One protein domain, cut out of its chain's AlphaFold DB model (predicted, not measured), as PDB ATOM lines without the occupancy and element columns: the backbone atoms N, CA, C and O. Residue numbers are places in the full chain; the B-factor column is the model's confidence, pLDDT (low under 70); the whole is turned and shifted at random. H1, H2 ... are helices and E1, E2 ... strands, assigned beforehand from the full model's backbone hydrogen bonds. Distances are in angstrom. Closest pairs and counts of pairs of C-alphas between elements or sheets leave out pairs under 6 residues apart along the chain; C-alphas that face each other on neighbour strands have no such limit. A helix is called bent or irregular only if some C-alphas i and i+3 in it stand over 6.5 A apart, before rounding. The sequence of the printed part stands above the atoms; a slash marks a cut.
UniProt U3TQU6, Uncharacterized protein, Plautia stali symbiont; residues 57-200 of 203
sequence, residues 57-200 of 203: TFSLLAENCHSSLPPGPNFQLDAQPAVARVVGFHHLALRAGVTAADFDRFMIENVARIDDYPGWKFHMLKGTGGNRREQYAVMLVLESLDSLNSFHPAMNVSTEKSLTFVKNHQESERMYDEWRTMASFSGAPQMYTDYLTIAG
ATOM      1  N   THR A  57      36.525 -26.879 -35.626       78.56
ATOM      2  CA  THR A  57      37.841 -27.094 -36.227       78.56
ATOM      3  C   THR A  57      38.768 -27.661 -35.172       78.56
ATOM      4  O   THR A  57      38.695 -27.275 -34.003       78.56
ATOM      5  N   PHE A  58      39.617 -28.591 -35.587       86.50
ATOM      6  CA  PHE A  58      40.612 -29.214 -34.736       86.50
ATOM      7  C   PHE A  58      41.994 -29.006 -35.342       86.50
ATOM      8  O   PHE A  58      42.163 -29.081 -36.556       86.50
ATOM      9  N   SER A  59      42.974 -28.787 -34.476       89.75
ATOM     10  CA  SER A  59      44.394 -28.798 -34.821       89.75
ATOM     11  C   SER A  59      45.081 -29.965 -34.121       89.75
ATOM     12  O   SER A  59      44.644 -30.393 -33.048       89.75
ATOM     13  N   LEU A  60      46.144 -30.484 -34.730       93.19
ATOM     14  CA  LEU A  60      47.006 -31.474 -34.098       93.19
ATOM     15  C   LEU A  60      47.726 -30.820 -32.914       93.19
ATOM     16  O   LEU A  60      48.469 -29.859 -33.101       93.19
ATOM     17  N   LEU A  61      47.489 -31.334 -31.710       94.88
ATOM     18  CA  LEU A  61      48.168 -30.887 -30.494       94.88
ATOM     19  C   LEU A  61      49.424 -31.719 -30.238       94.88
ATOM     20  O   LEU A  61      50.486 -31.171 -29.962       94.88
ATOM     21  N   ALA A  62      49.289 -33.041 -30.318       93.81
ATOM     22  CA  ALA A  62      50.382 -33.970 -30.089       93.81
ATOM     23  C   ALA A  62      50.176 -35.225 -30.942       93.81
ATOM     24  O   ALA A  62      49.051 -35.709 -31.100       93.81
ATOM     25  N   GLU A  63      51.264 -35.753 -31.490       89.25
ATOM     26  CA  GLU A  63      51.252 -36.952 -32.320       89.25
ATOM     27  C   GLU A  63      52.110 -38.034 -31.677       89.25
ATOM     28  O   GLU A  63      53.249 -37.774 -31.289       89.25
ATOM     29  N   ASN A  64      51.571 -39.251 -31.584       86.25
ATOM     30  CA  ASN A  64      52.358 -40.389 -31.138       86.25
ATOM     31  C   ASN A  64      53.317 -40.845 -32.251       86.25
ATOM     32  O   ASN A  64      52.893 -41.086 -33.384       86.25
ATOM     33  N   CYS A  65      54.603 -41.002 -31.943       86.69
ATOM     34  CA  CYS A  65      55.595 -41.541 -32.872       86.69
ATOM     35  C   CYS A  65      55.692 -43.077 -32.867       86.69
ATOM     36  O   CYS A  65      56.307 -43.635 -33.775       86.69
ATOM     37  N   HIS A  66      55.087 -43.773 -31.902       92.12
ATOM     38  CA  HIS A  66      55.132 -45.236 -31.789       92.12
ATOM     39  C   HIS A  66      53.944 -45.897 -32.492       92.12
ATOM     40  O   HIS A  66      53.127 -46.581 -31.880       92.12
ATOM     41  N   SER A  67      53.862 -45.684 -33.804       91.88
ATOM     42  CA  SER A  67      52.833 -46.263 -34.665       91.88
ATOM     43  C   SER A  67      53.464 -47.108 -35.761       91.88
ATOM     44  O   SER A  67      54.422 -46.688 -36.409       91.88
ATOM     45  N   SER A  68      52.896 -48.291 -36.004       93.12
ATOM     46  CA  SER A  68      53.268 -49.124 -37.149       93.12
ATOM     47  C   SER A  68      52.365 -48.907 -38.369       93.12
ATOM     48  O   SER A  68      52.524 -49.618 -39.361       93.12
ATOM     49  N   LEU A  69      51.394 -47.985 -38.303       90.12
ATOM     50  CA  LEU A  69      50.543 -47.661 -39.445       90.12
ATOM     51  C   LEU A  69      51.383 -46.905 -40.493       90.12
ATOM     52  O   LEU A  69      51.934 -45.848 -40.173       90.12
ATOM     53  N   PRO A  70      51.470 -47.387 -41.747       85.00
ATOM     54  CA  PRO A  70      52.226 -46.690 -42.777       85.00
ATOM     55  C   PRO A  70      51.672 -45.279 -43.036       85.00
ATOM     56  O   PRO A  70      50.450 -45.116 -43.161       85.00
ATOM     57  N   PRO A  71      52.545 -44.261 -43.165       80.31
ATOM     58  CA  PRO A  71      52.119 -42.917 -43.524       80.31
ATOM     59  C   PRO A  71      51.567 -42.889 -44.954       80.31
ATOM     60  O   PRO A  71      51.861 -43.753 -45.777       80.31
ATOM     61  N   GLY A  72      50.789 -41.855 -45.262       73.06
ATOM     62  CA  GLY A  72      50.274 -41.603 -46.607       73.06
ATOM     63  C   GLY A  72      48.752 -41.492 -46.654       73.06
ATOM     64  O   GLY A  72      48.085 -41.796 -45.664       73.06
ATOM     65  N   PRO A  73      48.191 -41.023 -47.776       68.88
ATOM     66  CA  PRO A  73      46.749 -40.868 -47.950       68.88
ATOM     67  C   PRO A  73      46.013 -42.218 -47.946       68.88
ATOM     68  O   PRO A  73      46.592 -43.253 -48.261       68.88
ATOM     69  N   ASN A  74      44.716 -42.202 -47.608       68.25
ATOM     70  CA  ASN A  74      43.837 -43.363 -47.827       68.25
ATOM     71  C   ASN A  74      43.603 -43.597 -49.328       68.25
ATOM     72  O   ASN A  74      43.415 -44.726 -49.760       68.25
ATOM     73  N   PHE A  75      43.607 -42.510 -50.105       64.56
ATOM     74  CA  PHE A  75      43.479 -42.527 -51.555       64.56
ATOM     75  C   PHE A  75      44.797 -42.935 -52.209       64.56
ATOM     76  O   PHE A  75      45.837 -42.339 -51.924       64.56
ATOM     77  N   GLN A  76      44.745 -43.903 -53.118       64.56
ATOM     78  CA  GLN A  76      45.897 -44.341 -53.901       64.56
ATOM     79  C   GLN A  76      45.648 -44.083 -55.390       64.56
ATOM     80  O   GLN A  76      44.548 -44.302 -55.888       64.56
ATOM     81  N   LEU A  77      46.674 -43.565 -56.077       59.81
ATOM     82  CA  LEU A  77      46.612 -43.174 -57.493       59.81
ATOM     83  C   LEU A  77      46.616 -44.371 -58.460       59.81
ATOM     84  O   LEU A  77      46.203 -44.222 -59.604       59.81
ATOM     85  N   ASP A  78      47.076 -45.539 -58.010       65.06
ATOM     86  CA  ASP A  78      47.236 -46.735 -58.840       65.06
ATOM     87  C   ASP A  78      46.157 -47.780 -58.521       65.06
ATOM     88  O   ASP A  78      45.592 -47.766 -57.431       65.06
ATOM     89  N   ALA A  79      45.928 -48.732 -59.439       54.81
ATOM     90  CA  ALA A  79      44.981 -49.858 -59.334       54.81
ATOM     91  C   ALA A  79      45.312 -50.890 -58.223       54.81
ATOM     92  O   ALA A  79      45.092 -52.094 -58.375       54.81
ATOM     93  N   GLN A  80      45.883 -50.432 -57.111       63.34
ATOM     94  CA  GLN A  80      45.978 -51.182 -55.873       63.34
ATOM     95  C   GLN A  80      44.581 -51.331 -55.251       63.34
ATOM     96  O   GLN A  80      43.695 -50.499 -55.472       63.34
ATOM     97  N   PRO A  81      44.341 -52.406 -54.484       67.88
ATOM     98  CA  PRO A  81      43.109 -52.526 -53.722       67.88
ATOM     99  C   PRO A  81      42.954 -51.327 -52.779       67.88
ATOM    100  O   PRO A  81      43.912 -50.922 -52.121       67.88
ATOM    101  N   ALA A  82      41.737 -50.782 -52.705       67.31
ATOM    102  CA  ALA A  82      41.433 -49.626 -51.871       67.31
ATOM    103  C   ALA A  82      41.867 -49.870 -50.418       67.31
ATOM    104  O   ALA A  82      41.472 -50.867 -49.806       67.31
ATOM    105  N   VAL A  83      42.623 -48.935 -49.841       69.44
ATOM    106  CA  VAL A  83      42.928 -48.965 -48.407       69.44
ATOM    107  C   VAL A  83      41.783 -48.298 -47.655       69.44
ATOM    108  O   VAL A  83      41.659 -47.074 -47.609       69.44
ATOM    109  N   ALA A  84      40.924 -49.124 -47.066       77.25
ATOM    110  CA  ALA A  84      39.817 -48.677 -46.237       77.25
ATOM    111  C   ALA A  84      40.284 -48.484 -44.789       77.25
ATOM    112  O   ALA A  84      40.198 -49.402 -43.970       77.25
ATOM    113  N   ARG A  85      40.765 -47.280 -44.465       86.19
ATOM    114  CA  ARG A  85      41.123 -46.954 -43.080       86.19
ATOM    115  C   ARG A  85      39.873 -46.667 -42.261       86.19
ATOM    116  O   ARG A  85      38.919 -46.062 -42.753       86.19
ATOM    117  N   VAL A  86      39.909 -47.056 -40.994       87.44
ATOM    118  CA  VAL A  86      38.881 -46.681 -40.019       87.44
ATOM    119  C   VAL A  86      39.381 -45.474 -39.240       87.44
ATOM    120  O   VAL A  86      40.517 -45.465 -38.771       87.44
ATOM    121  N   VAL A  87      38.539 -44.453 -39.107       88.88
ATOM    122  CA  VAL A  87      38.825 -43.260 -38.306       88.88
ATOM    123  C   VAL A  87      37.812 -43.168 -37.173       88.88
ATOM    124  O   VAL A  87      36.608 -43.166 -37.425       88.88
ATOM    125  N   GLY A  88      38.295 -43.103 -35.934       85.44
ATOM    126  CA  GLY A  88      37.472 -42.942 -34.730       85.44
ATOM    127  C   GLY A  88      37.776 -41.633 -34.009       85.44
ATOM    128  O   GLY A  88      38.940 -41.240 -33.918       85.44
ATOM    129  N   PHE A  89      36.740 -40.977 -33.479       84.88
ATOM    130  CA  PHE A  89      36.868 -39.747 -32.689       84.88
ATOM    131  C   PHE A  89      36.310 -39.919 -31.275       84.88
ATOM    132  O   PHE A  89      35.114 -40.142 -31.089       84.88
ATOM    133  N   HIS A  90      37.161 -39.726 -30.267       84.62
ATOM    134  CA  HIS A  90      36.772 -39.772 -28.856       84.62
ATOM    135  C   HIS A  90      36.931 -38.394 -28.221       84.62
ATOM    136  O   HIS A  90      38.050 -37.925 -28.010       84.62
ATOM    137  N   HIS A  91      35.817 -37.729 -27.927       85.44
ATOM    138  CA  HIS A  91      35.827 -36.400 -27.318       85.44
ATOM    139  C   HIS A  91      36.147 -36.456 -25.831       85.44
ATOM    140  O   HIS A  91      35.578 -37.262 -25.104       85.44
ATOM    141  N   LEU A  92      36.996 -35.546 -25.366       85.88
ATOM    142  CA  LEU A  92      37.471 -35.532 -23.990       85.88
ATOM    143  C   LEU A  92      36.977 -34.291 -23.252       85.88
ATOM    144  O   LEU A  92      36.975 -33.183 -23.791       85.88
ATOM    145  N   ALA A  93      36.633 -34.483 -21.983       85.94
ATOM    146  CA  ALA A  93      36.387 -33.416 -21.028       85.94
ATOM    147  C   ALA A  93      37.546 -33.339 -20.030       85.94
ATOM    148  O   ALA A  93      37.956 -34.357 -19.470       85.94
ATOM    149  N   LEU A  94      38.055 -32.133 -19.777       89.00
ATOM    150  CA  LEU A  94      39.032 -31.910 -18.712       89.00
ATOM    151  C   LEU A  94      38.391 -32.132 -17.336       89.00
ATOM    152  O   LEU A  94      37.193 -31.903 -17.140       89.00
ATOM    153  N   ARG A  95      39.190 -32.580 -16.366       89.00
ATOM    154  CA  ARG A  95      38.769 -32.667 -14.963       89.00
ATOM    155  C   ARG A  95      38.649 -31.268 -14.359       89.00
ATOM    156  O   ARG A  95      39.266 -30.309 -14.816       89.00
ATOM    157  N   ALA A  96      37.855 -31.157 -13.295       87.19
ATOM    158  CA  ALA A  96      37.718 -29.907 -12.559       87.19
ATOM    159  C   ALA A  96      39.088 -29.417 -12.056       87.19
ATOM    160  O   ALA A  96      39.841 -30.183 -11.462       87.19
ATOM    161  N   GLY A  97      39.392 -28.139 -12.291       88.81
ATOM    162  CA  GLY A  97      40.651 -27.511 -11.877       88.81
ATOM    163  C   GLY A  97      41.829 -27.710 -12.836       88.81
ATOM    164  O   GLY A  97      42.861 -27.077 -12.637       88.81
ATOM    165  N   VAL A  98      41.684 -28.521 -13.887       92.50
ATOM    166  CA  VAL A  98      42.720 -28.698 -14.913       92.50
ATOM    167  C   VAL A  98      42.553 -27.629 -15.984       92.50
ATOM    168  O   VAL A  98      41.487 -27.510 -16.592       92.50
ATOM    169  N   THR A  99      43.602 -26.841 -16.222       92.56
ATOM    170  CA  THR A  99      43.583 -25.830 -17.284       92.56
ATOM    171  C   THR A  99      43.939 -26.444 -18.636       92.56
ATOM    172  O   THR A  99      44.646 -27.450 -18.717       92.56
ATOM    173  N   ALA A 100      43.490 -25.806 -19.720       91.50
ATOM    174  CA  ALA A 100      43.883 -26.191 -21.073       91.50
ATOM    175  C   ALA A 100      45.412 -26.181 -21.254       91.50
ATOM    176  O   ALA A 100      45.955 -27.101 -21.847       91.50
ATOM    177  N   ALA A 101      46.108 -25.189 -20.691       94.44
ATOM    178  CA  ALA A 101      47.563 -25.086 -20.788       94.44
ATOM    179  C   ALA A 101      48.290 -26.225 -20.052       94.44
ATOM    180  O   ALA A 101      49.298 -26.732 -20.548       94.44
ATOM    181  N   ASP A 102      47.782 -26.648 -18.890       95.25
ATOM    182  CA  ASP A 102      48.361 -27.777 -18.157       95.25
ATOM    183  C   ASP A 102      48.184 -29.087 -18.925       95.25
ATOM    184  O   ASP A 102      49.123 -29.881 -19.004       95.25
ATOM    185  N   PHE A 103      47.008 -29.297 -19.525       95.19
ATOM    186  CA  PHE A 103      46.748 -30.482 -20.340       95.19
ATOM    187  C   PHE A 103      47.534 -30.472 -21.657       95.19
ATOM    188  O   PHE A 103      48.104 -31.500 -22.017       95.19
ATOM    189  N   ASP A 104      47.631 -29.323 -22.335       96.00
ATOM    190  CA  ASP A 104      48.447 -29.157 -23.542       96.00
ATOM    191  C   ASP A 104      49.896 -29.573 -23.279       96.00
ATOM    192  O   ASP A 104      50.438 -30.422 -23.986       96.00
ATOM    193  N   ARG A 105      50.505 -29.008 -22.226       97.50
ATOM    194  CA  ARG A 105      51.885 -29.317 -21.837       97.50
ATOM    195  C   ARG A 105      52.045 -30.798 -21.515       97.50
ATOM    196  O   ARG A 105      52.943 -31.434 -22.056       97.50
ATOM    197  N   PHE A 106      51.146 -31.352 -20.696       96.69
ATOM    198  CA  PHE A 106      51.164 -32.773 -20.361       96.69
ATOM    199  C   PHE A 106      51.140 -33.645 -21.622       96.69
ATOM    200  O   PHE A 106      51.993 -34.518 -21.768       96.69
ATOM    201  N   MET A 107      50.222 -33.390 -22.557       95.62
ATOM    202  CA  MET A 107      50.108 -34.195 -23.772       95.62
ATOM    203  C   MET A 107      51.329 -34.057 -24.682       95.62
ATOM    204  O   MET A 107      51.844 -35.072 -25.141       95.62
ATOM    205  N   ILE A 108      51.822 -32.839 -24.915       96.44
ATOM    206  CA  ILE A 108      53.006 -32.603 -25.757       96.44
ATOM    207  C   ILE A 108      54.236 -33.326 -25.194       96.44
ATOM    208  O   ILE A 108      54.987 -33.941 -25.947       96.44
ATOM    209  N   GLU A 109      54.432 -33.285 -23.876       96.44
ATOM    210  CA  GLU A 109      55.609 -33.869 -23.223       96.44
ATOM    211  C   GLU A 109      55.516 -35.396 -23.063       96.44
ATOM    212  O   GLU A 109      56.549 -36.060 -22.972       96.44
ATOM    213  N   ASN A 110      54.305 -35.967 -23.031       95.81
ATOM    214  CA  ASN A 110      54.097 -37.365 -22.637       95.81
ATOM    215  C   ASN A 110      53.485 -38.261 -23.719       95.81
ATOM    216  O   ASN A 110      53.453 -39.473 -23.515       95.81
ATOM    217  N   VAL A 111      53.027 -37.733 -24.864       93.44
ATOM    218  CA  VAL A 111      52.385 -38.557 -25.913       93.44
ATOM    219  C   VAL A 111      53.292 -39.683 -26.419       93.44
ATOM    220  O   VAL A 111      52.806 -40.767 -26.710       93.44
ATOM    221  N   ALA A 112      54.611 -39.466 -26.451       93.31
ATOM    222  CA  ALA A 112      55.590 -40.461 -26.890       93.31
ATOM    223  C   ALA A 112      55.753 -41.645 -25.915       93.31
ATOM    224  O   ALA A 112      56.464 -42.596 -26.216       93.31
ATOM    225  N   ARG A 113      55.125 -41.596 -24.732       94.31
ATOM    226  CA  ARG A 113      55.070 -42.726 -23.788       94.31
ATOM    227  C   ARG A 113      53.958 -43.720 -24.136       94.31
ATOM    228  O   ARG A 113      53.871 -44.761 -23.491       94.31
ATOM    229  N   ILE A 114      53.094 -43.375 -25.092       92.62
ATOM    230  CA  ILE A 114      52.021 -44.234 -25.589       92.62
ATOM    231  C   ILE A 114      52.576 -45.103 -26.717       92.62
ATOM    232  O   ILE A 114      53.242 -44.608 -27.618       92.62
ATOM    233  N   ASP A 115      52.240 -46.383 -26.711       94.81
ATOM    234  CA  ASP A 115      52.470 -47.314 -27.805       94.81
ATOM    235  C   ASP A 115      51.134 -47.602 -28.489       94.81
ATOM    236  O   ASP A 115      50.170 -48.035 -27.845       94.81
ATOM    237  N   ASP A 116      51.061 -47.357 -29.797       93.62
ATOM    238  CA  ASP A 116      49.855 -47.655 -30.557       93.62
ATOM    239  C   ASP A 116      49.758 -49.162 -30.809       93.62
ATOM    240  O   ASP A 116      50.756 -49.853 -31.035       93.62
ATOM    241  N   TYR A 117      48.532 -49.686 -30.835       93.56
ATOM    242  CA  TYR A 117      48.325 -51.038 -31.334       93.56
ATOM    243  C   TYR A 117      48.895 -51.175 -32.760       93.56
ATOM    244  O   TYR A 117      48.798 -50.241 -33.560       93.56
ATOM    245  N   PRO A 118      49.462 -52.339 -33.125       93.06
ATOM    246  CA  PRO A 118      49.903 -52.601 -34.488       93.06
ATOM    247  C   PRO A 118      48.829 -52.243 -35.525       93.06
ATOM    248  O   PRO A 118      47.708 -52.742 -35.450       93.06
ATOM    249  N   GLY A 119      49.185 -51.375 -36.475       91.88
ATOM    250  CA  GLY A 119      48.295 -50.877 -37.531       91.88
ATOM    251  C   GLY A 119      47.423 -49.683 -37.127       91.88
ATOM    252  O   GLY A 119      46.528 -49.305 -37.880       91.88
ATOM    253  N   TRP A 120      47.644 -49.098 -35.946       93.75
ATOM    254  CA  TRP A 120      46.891 -47.953 -35.435       93.75
ATOM    255  C   TRP A 120      47.797 -46.733 -35.319       93.75
ATOM    256  O   TRP A 120      49.010 -46.858 -35.154       93.75
ATOM    257  N   LYS A 121      47.196 -45.549 -35.398       93.50
ATOM    258  CA  LYS A 121      47.851 -44.259 -35.208       93.50
ATOM    259  C   LYS A 121      46.994 -43.365 -34.325       93.50
ATOM    260  O   LYS A 121      45.860 -43.030 -34.684       93.50
ATOM    261  N   PHE A 122      47.563 -42.949 -33.204       93.19
ATOM    262  CA  PHE A 122      46.959 -42.005 -32.276       93.19
ATOM    263  C   PHE A 122      47.330 -40.555 -32.610       93.19
ATOM    264  O   PHE A 122      48.502 -40.213 -32.793       93.19
ATOM    265  N   HIS A 123      46.326 -39.676 -32.598       93.38
ATOM    266  CA  HIS A 123      46.513 -38.228 -32.610       93.38
ATOM    267  C   HIS A 123      45.712 -37.586 -31.481       93.38
ATOM    268  O   HIS A 123      44.513 -37.843 -31.327       93.38
ATOM    269  N   MET A 124      46.355 -36.687 -30.739       94.56
ATOM    270  CA  MET A 124      45.667 -35.774 -29.838       94.56
ATOM    271  C   MET A 124      45.325 -34.493 -30.593       94.56
ATOM    272  O   MET A 124      46.208 -33.812 -31.119       94.56
ATOM    273  N   LEU A 125      44.042 -34.149 -30.613       93.50
ATOM    274  CA  LEU A 125      43.521 -32.969 -31.280       93.50
ATOM    275  C   LEU A 125      42.986 -31.954 -30.269       93.50
ATOM    276  O   LEU A 125      42.302 -32.317 -29.308       93.50
ATOM    277  N   LYS A 126      43.222 -30.669 -30.545       93.00
ATOM    278  CA  LYS A 126      42.652 -29.541 -29.802       93.00
ATOM    279  C   LYS A 126      41.677 -28.763 -30.673       93.00
ATOM    280  O   LYS A 126      42.009 -28.371 -31.792       93.00
ATOM    281  N   GLY A 127      40.487 -28.515 -30.141       88.44
ATOM    282  CA  GLY A 127      39.453 -27.709 -30.773       88.44
ATOM    283  C   GLY A 127      39.855 -26.238 -30.837       88.44
ATOM    284  O   GLY A 127      40.061 -25.585 -29.811       88.44
ATOM    285  N   THR A 128      39.943 -25.702 -32.049       85.44
ATOM    286  CA  THR A 128      40.392 -24.331 -32.343       85.44
ATOM    287  C   THR A 128      39.254 -23.382 -32.704       85.44
ATOM    288  O   THR A 128      39.445 -22.167 -32.682       85.44
ATOM    289  N   GLY A 129      38.061 -23.900 -33.001       74.62
ATOM    290  CA  GLY A 129      36.940 -23.086 -33.468       74.62
ATOM    291  C   GLY A 129      35.579 -23.748 -33.290       74.62
ATOM    292  O   GLY A 129      35.477 -24.940 -32.994       74.62
ATOM    293  N   GLY A 130      34.530 -22.944 -33.470       72.88
ATOM    294  CA  GLY A 130      33.137 -23.364 -33.337       72.88
ATOM    295  C   GLY A 130      32.737 -23.791 -31.918       72.88
ATOM    296  O   GLY A 130      33.273 -23.299 -30.923       72.88
ATOM    297  N   ASN A 131      31.771 -24.707 -31.820       69.00
ATOM    298  CA  ASN A 131      31.115 -25.105 -30.566       69.00
ATOM    299  C   ASN A 131      32.020 -25.883 -29.598       69.00
ATOM    300  O   ASN A 131      31.666 -26.044 -28.432       69.00
ATOM    301  N   ARG A 132      33.166 -26.384 -30.075       71.25
ATOM    302  CA  ARG A 132      34.110 -27.197 -29.294       71.25
ATOM    303  C   ARG A 132      35.467 -26.520 -29.106       71.25
ATOM    304  O   ARG A 132      36.476 -27.198 -28.921       71.25
ATOM    305  N   ARG A 133      35.508 -25.187 -29.159       68.69
ATOM    306  CA  ARG A 133      36.716 -24.421 -28.832       68.69
ATOM    307  C   ARG A 133      37.215 -24.826 -27.437       68.69
ATOM    308  O   ARG A 133      36.420 -24.896 -26.506       68.69
ATOM    309  N   GLU A 134      38.508 -25.125 -27.329       69.50
ATOM    310  CA  GLU A 134      39.171 -25.607 -26.100       69.50
ATOM    311  C   GLU A 134      38.722 -26.989 -25.587       69.50
ATOM    312  O   GLU A 134      39.111 -27.394 -24.493       69.50
ATOM    313  N   GLN A 135      37.957 -27.748 -26.378       84.62
ATOM    314  CA  GLN A 135      37.732 -29.175 -26.128       84.62
ATOM    315  C   GLN A 135      38.769 -30.017 -26.868       84.62
ATOM    316  O   GLN A 135      39.379 -29.568 -27.839       84.62
ATOM    317  N   TYR A 136      38.936 -31.264 -26.440       90.62
ATOM    318  CA  TYR A 136      39.930 -32.171 -27.003       90.62
ATOM    319  C   TYR A 136      39.258 -33.379 -27.639       90.62
ATOM    320  O   TYR A 136      38.130 -33.746 -27.290       90.62
ATOM    321  N   ALA A 137      39.953 -34.000 -28.582       89.94
ATOM    322  CA  ALA A 137      39.550 -35.275 -29.145       89.94
ATOM    323  C   ALA A 137      40.772 -36.160 -29.376       89.94
ATOM    324  O   ALA A 137      41.812 -35.686 -29.828       89.94
ATOM    325  N   VAL A 138      40.623 -37.453 -29.115       90.75
ATOM    326  CA  VAL A 138      41.521 -38.459 -29.677       90.75
ATOM    327  C   VAL A 138      40.996 -38.831 -31.050       90.75
ATOM    328  O   VAL A 138      39.839 -39.238 -31.168       90.75
ATOM    329  N   MET A 139      41.848 -38.718 -32.063       90.44
ATOM    330  CA  MET A 139      41.603 -39.297 -33.376       90.44
ATOM    331  C   MET A 139      42.462 -40.547 -33.531       90.44
ATOM    332  O   MET A 139      43.693 -40.471 -33.528       90.44
ATOM    333  N   LEU A 140      41.804 -41.689 -33.685       90.62
ATOM    334  CA  LEU A 140      42.450 -42.947 -34.035       90.62
ATOM    335  C   LEU A 140      42.312 -43.164 -35.535       90.62
ATOM    336  O   LEU A 140      41.204 -43.096 -36.062       90.62
ATOM    337  N   VAL A 141      43.422 -43.451 -36.205       91.50
ATOM    338  CA  VAL A 141      43.430 -43.945 -37.585       91.50
ATOM    339  C   VAL A 141      43.905 -45.388 -37.556       91.50
ATOM    340  O   VAL A 141      44.961 -45.676 -37.003       91.50
ATOM    341  N   LEU A 142      43.121 -46.295 -38.121       91.62
ATOM    342  CA  LEU A 142      43.391 -47.726 -38.120       91.62
ATOM    343  C   LEU A 142      43.474 -48.223 -39.557       91.62
ATOM    344  O   LEU A 142      42.751 -47.743 -40.433       91.62
ATOM    345  N   GLU A 143      44.321 -49.217 -39.791       90.44
ATOM    346  CA  GLU A 143      44.510 -49.811 -41.118       90.44
ATOM    347  C   GLU A 143      43.225 -50.424 -41.697       90.44
ATOM    348  O   GLU A 143      43.038 -50.384 -42.910       90.44
ATOM    349  N   SER A 144      42.349 -50.981 -40.850       88.19
ATOM    350  CA  SER A 144      41.122 -51.663 -41.271       88.19
ATOM    351  C   SER A 144      40.163 -51.930 -40.106       88.19
ATOM    352  O   SER A 144      40.524 -51.830 -38.928       88.19
ATOM    353  N   LEU A 145      38.934 -52.334 -40.442       87.44
ATOM    354  CA  LEU A 145      37.948 -52.801 -39.466       87.44
ATOM    355  C   LEU A 145      38.374 -54.114 -38.787       87.44
ATOM    356  O   LEU A 145      38.134 -54.296 -37.596       87.44
ATOM    357  N   ASP A 146      39.058 -55.005 -39.507       89.31
ATOM    358  CA  ASP A 146      39.592 -56.240 -38.926       89.31
ATOM    359  C   ASP A 146      40.665 -55.944 -37.875       89.31
ATOM    360  O   ASP A 146      40.706 -56.588 -36.825       89.31
ATOM    361  N   SER A 147      41.493 -54.921 -38.113       90.56
ATOM    362  CA  SER A 147      42.474 -54.454 -37.132       90.56
ATOM    363  C   SER A 147      41.789 -53.969 -35.855       90.56
ATOM    364  O   SER A 147      42.152 -54.442 -34.773       90.56
ATOM    365  N   LEU A 148      40.740 -53.136 -35.979       89.75
ATOM    366  CA  LEU A 148      39.900 -52.707 -34.851       89.75
ATOM    367  C   LEU A 148      39.380 -53.914 -34.064       89.75
ATOM    368  O   LEU A 148      39.650 -54.050 -32.869       89.75
ATOM    369  N   ASN A 149      38.702 -54.825 -34.757       90.62
ATOM    370  CA  ASN A 149      38.032 -55.968 -34.146       90.62
ATOM    371  C   ASN A 149      39.008 -56.983 -33.533       90.62
ATOM    372  O   ASN A 149      38.648 -57.689 -32.589       90.62
ATOM    373  N   SER A 150      40.256 -57.041 -34.013       92.38
ATOM    374  CA  SER A 150      41.288 -57.919 -33.447       92.38
ATOM    375  C   SER A 150      41.718 -57.516 -32.030       92.38
ATOM    376  O   SER A 150      42.193 -58.370 -31.274       92.38
ATOM    377  N   PHE A 151      41.542 -56.244 -31.655       90.44
ATOM    378  CA  PHE A 151      41.814 -55.724 -30.309       90.44
ATOM    379  C   PHE A 151      40.523 -55.466 -29.522       90.44
ATOM    380  O   PHE A 151      40.429 -55.863 -28.358       90.44
ATOM    381  N   HIS A 152      39.528 -54.855 -30.171       87.69
ATOM    382  CA  HIS A 152      38.276 -54.393 -29.572       87.69
ATOM    383  C   HIS A 152      37.063 -54.720 -30.467       87.69
ATOM    384  O   HIS A 152      36.583 -53.856 -31.198       87.69
ATOM    385  N   PRO A 153      36.538 -55.960 -30.424       84.31
ATOM    386  CA  PRO A 153      35.446 -56.418 -31.296       84.31
ATOM    387  C   PRO A 153      34.075 -55.831 -30.941       84.31
ATOM    388  O   PRO A 153      33.130 -55.929 -31.719       84.31
ATOM    389  N   ALA A 154      33.938 -55.265 -29.744       78.06
ATOM    390  CA  ALA A 154      32.738 -54.581 -29.291       78.06
ATOM    391  C   ALA A 154      33.110 -53.538 -28.233       78.06
ATOM    392  O   ALA A 154      34.204 -53.571 -27.662       78.06
ATOM    393  N   MET A 155      32.180 -52.624 -27.937       69.06
ATOM    394  CA  MET A 155      32.379 -51.647 -26.867       69.06
ATOM    395  C   MET A 155      32.702 -52.351 -25.547       69.06
ATOM    396  O   MET A 155      31.978 -53.250 -25.124       69.06
ATOM    397  N   ASN A 156      33.777 -51.911 -24.891       68.69
ATOM    398  CA  ASN A 156      34.274 -52.453 -23.620       68.69
ATOM    399  C   ASN A 156      34.671 -53.940 -23.646       68.69
ATOM    400  O   ASN A 156      34.849 -54.542 -22.589       68.69
ATOM    401  N   VAL A 157      34.846 -54.534 -24.828       79.56
ATOM    402  CA  VAL A 157      35.369 -55.896 -24.969       79.56
ATOM    403  C   VAL A 157      36.811 -55.808 -25.453       79.56
ATOM    404  O   VAL A 157      37.086 -55.214 -26.492       79.56
ATOM    405  N   SER A 158      37.738 -56.389 -24.690       86.00
ATOM    406  CA  SER A 158      39.153 -56.496 -25.066       86.00
ATOM    407  C   SER A 158      39.494 -57.950 -25.362       86.00
ATOM    408  O   SER A 158      39.077 -58.848 -24.630       86.00
ATOM    409  N   THR A 159      40.245 -58.193 -26.433       91.56
ATOM    410  CA  THR A 159      40.738 -59.536 -26.769       91.56
ATOM    411  C   THR A 159      41.974 -59.903 -25.947       91.56
ATOM    412  O   THR A 159      42.647 -59.043 -25.380       91.56
ATOM    413  N   GLU A 160      42.347 -61.185 -25.933       94.06
ATOM    414  CA  GLU A 160      43.623 -61.637 -25.352       94.06
ATOM    415  C   GLU A 160      44.834 -60.931 -25.987       94.06
ATOM    416  O   GLU A 160      45.815 -60.623 -25.307       94.06
ATOM    417  N   LYS A 161      44.736 -60.602 -27.282       92.56
ATOM    418  CA  LYS A 161      45.737 -59.816 -28.011       92.56
ATOM    419  C   LYS A 161      45.892 -58.415 -27.411       92.56
ATOM    420  O   LYS A 161      47.020 -57.991 -27.176       92.56
ATOM    421  N   SER A 162      44.785 -57.728 -27.111       91.31
ATOM    422  CA  SER A 162      44.794 -56.431 -26.414       91.31
ATOM    423  C   SER A 162      45.403 -56.547 -25.014       91.31
ATOM    424  O   SER A 162      46.334 -55.810 -24.693       91.31
ATOM    425  N   LEU A 163      44.986 -57.537 -24.220       92.69
ATOM    426  CA  LEU A 163      45.524 -57.752 -22.869       92.69
ATOM    427  C   LEU A 163      47.033 -58.046 -22.875       92.69
ATOM    428  O   LEU A 163      47.778 -57.538 -22.036       92.69
ATOM    429  N   THR A 164      47.498 -58.842 -23.838       95.12
ATOM    430  CA  THR A 164      48.924 -59.153 -24.012       95.12
ATOM    431  C   THR A 164      49.715 -57.918 -24.422       95.12
ATOM    432  O   THR A 164      50.802 -57.684 -23.896       95.12
ATOM    433  N   PHE A 165      49.169 -57.108 -25.332       94.12
ATOM    434  CA  PHE A 165      49.786 -55.847 -25.723       94.12
ATOM    435  C   PHE A 165      49.938 -54.920 -24.514       94.12
ATOM    436  O   PHE A 165      51.052 -54.498 -24.221       94.12
ATOM    437  N   VAL A 166      48.864 -54.695 -23.755       91.38
ATOM    438  CA  VAL A 166      48.879 -53.877 -22.532       91.38
ATOM    439  C   VAL A 166      49.924 -54.381 -21.532       91.38
ATOM    440  O   VAL A 166      50.735 -53.609 -21.016       91.38
ATOM    441  N   LYS A 167      49.985 -55.698 -21.304       93.62
ATOM    442  CA  LYS A 167      50.981 -56.316 -20.416       93.62
ATOM    443  C   LYS A 167      52.426 -56.011 -20.835       93.62
ATOM    444  O   LYS A 167      53.281 -55.856 -19.966       93.62
ATOM    445  N   ASN A 168      52.693 -55.915 -22.134       95.44
ATOM    446  CA  ASN A 168      54.030 -55.659 -22.669       95.44
ATOM    447  C   ASN A 168      54.378 -54.161 -22.771       95.44
ATOM    448  O   ASN A 168      55.554 -53.840 -22.910       95.44
ATOM    449  N   HIS A 169      53.398 -53.259 -22.645       94.19
ATOM    450  CA  HIS A 169      53.570 -51.804 -22.781       94.19
ATOM    451  C   HIS A 169      53.123 -51.074 -21.506       94.19
ATOM    452  O   HIS A 169      52.241 -50.220 -21.506       94.19
ATOM    453  N   GLN A 170      53.738 -51.422 -20.374       94.69
ATOM    454  CA  GLN A 170      53.357 -50.887 -19.059       94.69
ATOM    455  C   GLN A 170      53.597 -49.375 -18.906       94.69
ATOM    456  O   GLN A 170      52.932 -48.737 -18.093       94.69
ATOM    457  N   GLU A 171      54.514 -48.783 -19.678       94.94
ATOM    458  CA  GLU A 171      54.700 -47.324 -19.688       94.94
ATOM    459  C   GLU A 171      53.477 -46.595 -20.260       94.94
ATOM    460  O   GLU A 171      53.085 -45.561 -19.714       94.94
ATOM    461  N   SER A 172      52.825 -47.173 -21.277       92.81
ATOM    462  CA  SER A 172      51.567 -46.655 -21.824       92.81
ATOM    463  C   SER A 172      50.462 -46.660 -20.769       92.81
ATOM    464  O   SER A 172      49.764 -45.665 -20.604       92.81
ATOM    465  N   GLU A 173      50.347 -47.739 -19.987       91.75
ATOM    466  CA  GLU A 173      49.360 -47.817 -18.900       91.75
ATOM    467  C   GLU A 173      49.592 -46.752 -17.826       91.75
ATOM    468  O   GLU A 173      48.647 -46.081 -17.414       91.75
ATOM    469  N   ARG A 174      50.849 -46.532 -17.417       94.62
ATOM    470  CA  ARG A 174      51.182 -45.459 -16.463       94.62
ATOM    471  C   ARG A 174      50.830 -44.084 -17.018       94.62
ATOM    472  O   ARG A 174      50.274 -43.261 -16.295       94.62
ATOM    473  N   MET A 175      51.118 -43.842 -18.298       93.75
ATOM    474  CA  MET A 175      50.730 -42.601 -18.969       93.75
ATOM    475  C   MET A 175      49.204 -42.432 -18.964       93.75
ATOM    476  O   MET A 175      48.709 -41.353 -18.640       93.75
ATOM    477  N   TYR A 176      48.445 -43.495 -19.246       91.06
ATOM    478  CA  TYR A 176      46.984 -43.462 -19.199       91.06
ATOM    479  C   TYR A 176      46.432 -43.212 -17.790       91.06
ATOM    480  O   TYR A 176      45.437 -42.497 -17.650       91.06
ATOM    481  N   ASP A 177      47.068 -43.738 -16.745       91.94
ATOM    482  CA  ASP A 177      46.702 -43.433 -15.359       91.94
ATOM    483  C   ASP A 177      46.934 -41.959 -15.008       91.94
ATOM    484  O   ASP A 177      46.038 -41.318 -14.450       91.94
ATOM    485  N   GLU A 178      48.075 -41.389 -15.403       94.94
ATOM    486  CA  GLU A 178      48.358 -39.956 -15.251       94.94
ATOM    487  C   GLU A 178      47.378 -39.095 -16.066       94.94
ATOM    488  O   GLU A 178      46.845 -38.102 -15.572       94.94
ATOM    489  N   TRP A 179      47.044 -39.500 -17.293       92.94
ATOM    490  CA  TRP A 179      46.029 -38.818 -18.096       92.94
ATOM    491  C   TRP A 179      44.684 -38.789 -17.370       92.94
ATOM    492  O   TRP A 179      44.039 -37.738 -17.328       92.94
ATOM    493  N   ARG A 180      44.227 -39.907 -16.788       91.06
ATOM    494  CA  ARG A 180      42.899 -40.010 -16.143       91.06
ATOM    495  C   ARG A 180      42.689 -38.994 -15.015       91.06
ATOM    496  O   ARG A 180      41.529 -38.655 -14.727       91.06
ATOM    497  N   THR A 181      43.770 -38.494 -14.405       92.44
ATOM    498  CA  THR A 181      43.714 -37.411 -13.407       92.44
ATOM    499  C   THR A 181      43.505 -36.035 -14.039       92.44
ATOM    500  O   THR A 181      43.000 -35.134 -13.374       92.44
ATOM    501  N   MET A 182      43.851 -35.877 -15.318       92.19
ATOM    502  CA  MET A 182      43.784 -34.626 -16.075       92.19
ATOM    503  C   MET A 182      42.494 -34.487 -16.896       92.19
ATOM    504  O   MET A 182      41.860 -33.432 -16.901       92.19
ATOM    505  N   ALA A 183      42.076 -35.550 -17.585       90.44
ATOM    506  CA  ALA A 183      40.923 -35.541 -18.485       90.44
ATOM    507  C   ALA A 183      40.189 -36.890 -18.499       90.44
ATOM    508  O   ALA A 183      40.688 -37.909 -18.015       90.44
ATOM    509  N   SER A 184      38.979 -36.912 -19.059       83.88
ATOM    510  CA  SER A 184      38.296 -38.162 -19.389       83.88
ATOM    511  C   SER A 184      39.130 -38.964 -20.388       83.88
ATOM    512  O   SER A 184      39.807 -38.392 -21.241       83.88
ATOM    513  N   PHE A 185      39.040 -40.285 -20.303       73.56
ATOM    514  CA  PHE A 185      39.722 -41.197 -21.215       73.56
ATOM    515  C   PHE A 185      38.813 -41.597 -22.387       73.56
ATOM    516  O   PHE A 185      37.593 -41.447 -22.293       73.56
ATOM    517  N   SER A 186      39.389 -42.125 -23.470       60.84
ATOM    518  CA  SER A 186      38.618 -42.749 -24.554       60.84
ATOM    519  C   SER A 186      37.696 -43.844 -23.986       60.84
ATOM    520  O   SER A 186      38.169 -44.758 -23.312       60.84
ATOM    521  N   GLY A 187      36.376 -43.718 -24.179       54.16
ATOM    522  CA  GLY A 187      35.382 -44.694 -23.696       54.16
ATOM    523  C   GLY A 187      34.832 -44.494 -22.268       54.16
ATOM    524  O   GLY A 187      33.988 -45.275 -21.837       54.16
ATOM    525  N   ALA A 188      35.246 -43.458 -21.523       52.03
ATOM    526  CA  ALA A 188      34.633 -43.074 -20.234       52.03
ATOM    527  C   ALA A 188      33.435 -42.123 -20.462       52.03
ATOM    528  O   ALA A 188      33.488 -41.375 -21.430       52.03
ATOM    529  N   PRO A 189      32.376 -42.120 -19.616       47.78
ATOM    530  CA  PRO A 189      30.981 -41.915 -20.031       47.78
ATOM    531  C   PRO A 189      30.837 -40.694 -20.947       47.78
ATOM    532  O   PRO A 189      30.887 -39.546 -20.508       47.78
ATOM    533  N   GLN A 190      30.737 -40.988 -22.243       51.09
ATOM    534  CA  GLN A 190      30.949 -40.063 -23.347       51.09
ATOM    535  C   GLN A 190      29.753 -40.111 -24.285       51.09
ATOM    536  O   GLN A 190      29.094 -41.138 -24.451       51.09
ATOM    537  N   MET A 191      29.528 -38.972 -24.934       51.94
ATOM    538  CA  MET A 191      28.856 -38.914 -26.224       51.94
ATOM    539  C   MET A 191      29.401 -40.031 -27.128       51.94
ATOM    540  O   MET A 191      30.616 -40.202 -27.211       51.94
ATOM    541  N   TYR A 192      28.505 -40.803 -27.742       53.62
ATOM    542  CA  TYR A 192      28.832 -41.961 -28.578       53.62
ATOM    543  C   TYR A 192      29.980 -41.658 -29.560       53.62
ATOM    544  O   TYR A 192      30.000 -40.606 -30.195       53.62
ATOM    545  N   THR A 193      30.958 -42.565 -29.642       60.50
ATOM    546  CA  THR A 193      32.054 -42.495 -30.619       60.50
ATOM    547  C   THR A 193      31.564 -43.058 -31.943       60.50
ATOM    548  O   THR A 193      31.274 -44.251 -32.038       60.50
ATOM    549  N   ASP A 194      31.524 -42.214 -32.966       65.75
ATOM    550  CA  ASP A 194      31.286 -42.648 -34.335       65.75
ATOM    551  C   ASP A 194      32.613 -43.069 -34.983       65.75
ATOM    552  O   ASP A 194      33.615 -42.350 -34.916       65.75
ATOM    553  N   TYR A 195      32.610 -44.239 -35.622       69.31
ATOM    554  CA  TYR A 195      33.697 -44.688 -36.485       69.31
ATOM    555  C   TYR A 195      33.283 -44.523 -37.941       69.31
ATOM    556  O   TYR A 195      32.177 -44.895 -38.337       69.31
ATOM    557  N   LEU A 196      34.190 -43.985 -38.747       77.31
ATOM    558  CA  LEU A 196      33.996 -43.785 -40.176       77.31
ATOM    559  C   LEU A 196      35.019 -44.629 -40.929       77.31
ATOM    560  O   LEU A 196      36.223 -44.463 -40.742       77.31
ATOM    561  N   THR A 197      34.548 -45.511 -41.807       72.31
ATOM    562  CA  THR A 197      35.419 -46.181 -42.776       72.31
ATOM    563  C   THR A 197      35.560 -45.282 -43.995       72.31
ATOM    564  O   THR A 197      34.565 -44.933 -44.630       72.31
ATOM    565  N   ILE A 198      36.793 -44.903 -44.322       72.50
ATOM    566  CA  ILE A 198      37.103 -44.028 -45.451       72.50
ATOM    567  C   ILE A 198      37.967 -44.822 -46.428       72.50
ATOM    568  O   ILE A 198      39.133 -45.100 -46.147       72.50
ATOM    569  N   ALA A 199      37.394 -45.158 -47.580       67.12
ATOM    570  CA  ALA A 199      38.102 -45.732 -48.719       67.12
ATOM    571  C   ALA A 199      38.190 -44.693 -49.846       67.12
ATOM    572  O   ALA A 199      37.308 -43.845 -49.972       67.12
ATOM    573  N   GLY A 200      39.237 -44.760 -50.668       56.03
ATOM    574  CA  GLY A 200      39.351 -43.930 -51.864       56.03
ATOM    575  C   GLY A 200      40.169 -44.621 -52.948       56.03
ATOM    576  O   GLY A 200      41.270 -45.077 -52.667       56.03
TER     577      GLY A 200
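What this domain is: This is residues 57 to 200 of the 203 residues of an uncharacterized protein of Plautia stali symbiont (UniProt U3TQU6). A strongly twisted sheet of five strands has its helices over one face and no named helix on the other. H1 and H2 pack on the sheet; H4 runs beside H1 and H3 packs on H2, both farther out, while the link of residues 64 to 84 makes one end of the longest axis. The printed part has 144 residues, with four named helices and five named strands in the order E1 E2 H1 E3 E4 H2 H3 H4 E5; the sheet runs E1 E3 E4 E2 E5, all antiparallel, and the class is mixed. It is compact, with a radius of gyration of the C-alphas of 15.6 A and spans of 52 by 38 by 27 A.

How they stand to each other: E1, residues 57 to 63, is an edge strand and the antiparallel neighbour of E3, residues 120 to 130, with N 59 and O 126 2.9 A apart. E2, residues 85 to 92, is an inner strand, antiparallel to E4, residues 136 to 142, with N 88 and O 140 2.9 A apart. H1, residues 100 to 113, is on the sheet over E1 at a height of 8.2 A, only just along the strands at 27 degrees to E1 on the local plane; the closest C-alphas, of Ala 62 and Ile 108, are 5.2 A apart. E2, H1 and E3 form a split strand-helix-strand unit, two strands running the same way with E4 between them, and its crossover is right-handed. E3 bends by 52 degrees at residue 126 and forms a hairpin with E4, where N 123 and O 139 are 2.9 A apart. H2, residues 145 to 151, is on the same face as H1 at a height of 9.5 A, slantwise to the strands at 52 degrees to E4 on the local plane; with the sheet, H1 and H2 make two layers, helices on one face of a sheet. H3, residues 160 to 168, touches H2 at a steep tilt of 62 degrees, the closest C-alphas being those of Phe 151 and Ser 162, 5.0 A apart. H4, residues 170 to 182, touches H1 at a shallow tilt of 6 degrees, opposite ways, the closest C-alphas being those of Arg 113 and Ser 172, 5.6 A apart. H3 and H4 are not on the sheet. E5, residues 195 to 198, is the other edge strand, antiparallel to E2, with N 87 and O 196 2.8 A apart. Every O i to N i+4 pair is within hydrogen-bond range in H3, against 8 of 10 in H1, 2 of 3 in H2 and 7 of 9 in H4.

Where its parts are: E1 begins at C-alpha 57, (37.841, -27.094, -36.227), and is 17.1 A long; E2 is 22.5 A. H1 is 20.1 A long and irregular, with C-alphas 109 and 112 7.5 A apart. E3 is 28.3 A long, E4 19.4 A and H4 19.1 A; H2, H3 and E5 are shorter. E5 ends at C-alpha 198, (37.103, -44.028, -45.451).

The domain as a whole: The two C-alphas farthest apart, of Ala 79 and Gly 97, are 52.6 A apart. The printed part has no cut; the links E1 to E2 and H4 to E5 are long. The mean pLDDT of the printed part is 84.3, with 28 residues under 70, among them residues 73 to 83 and 186 to 195.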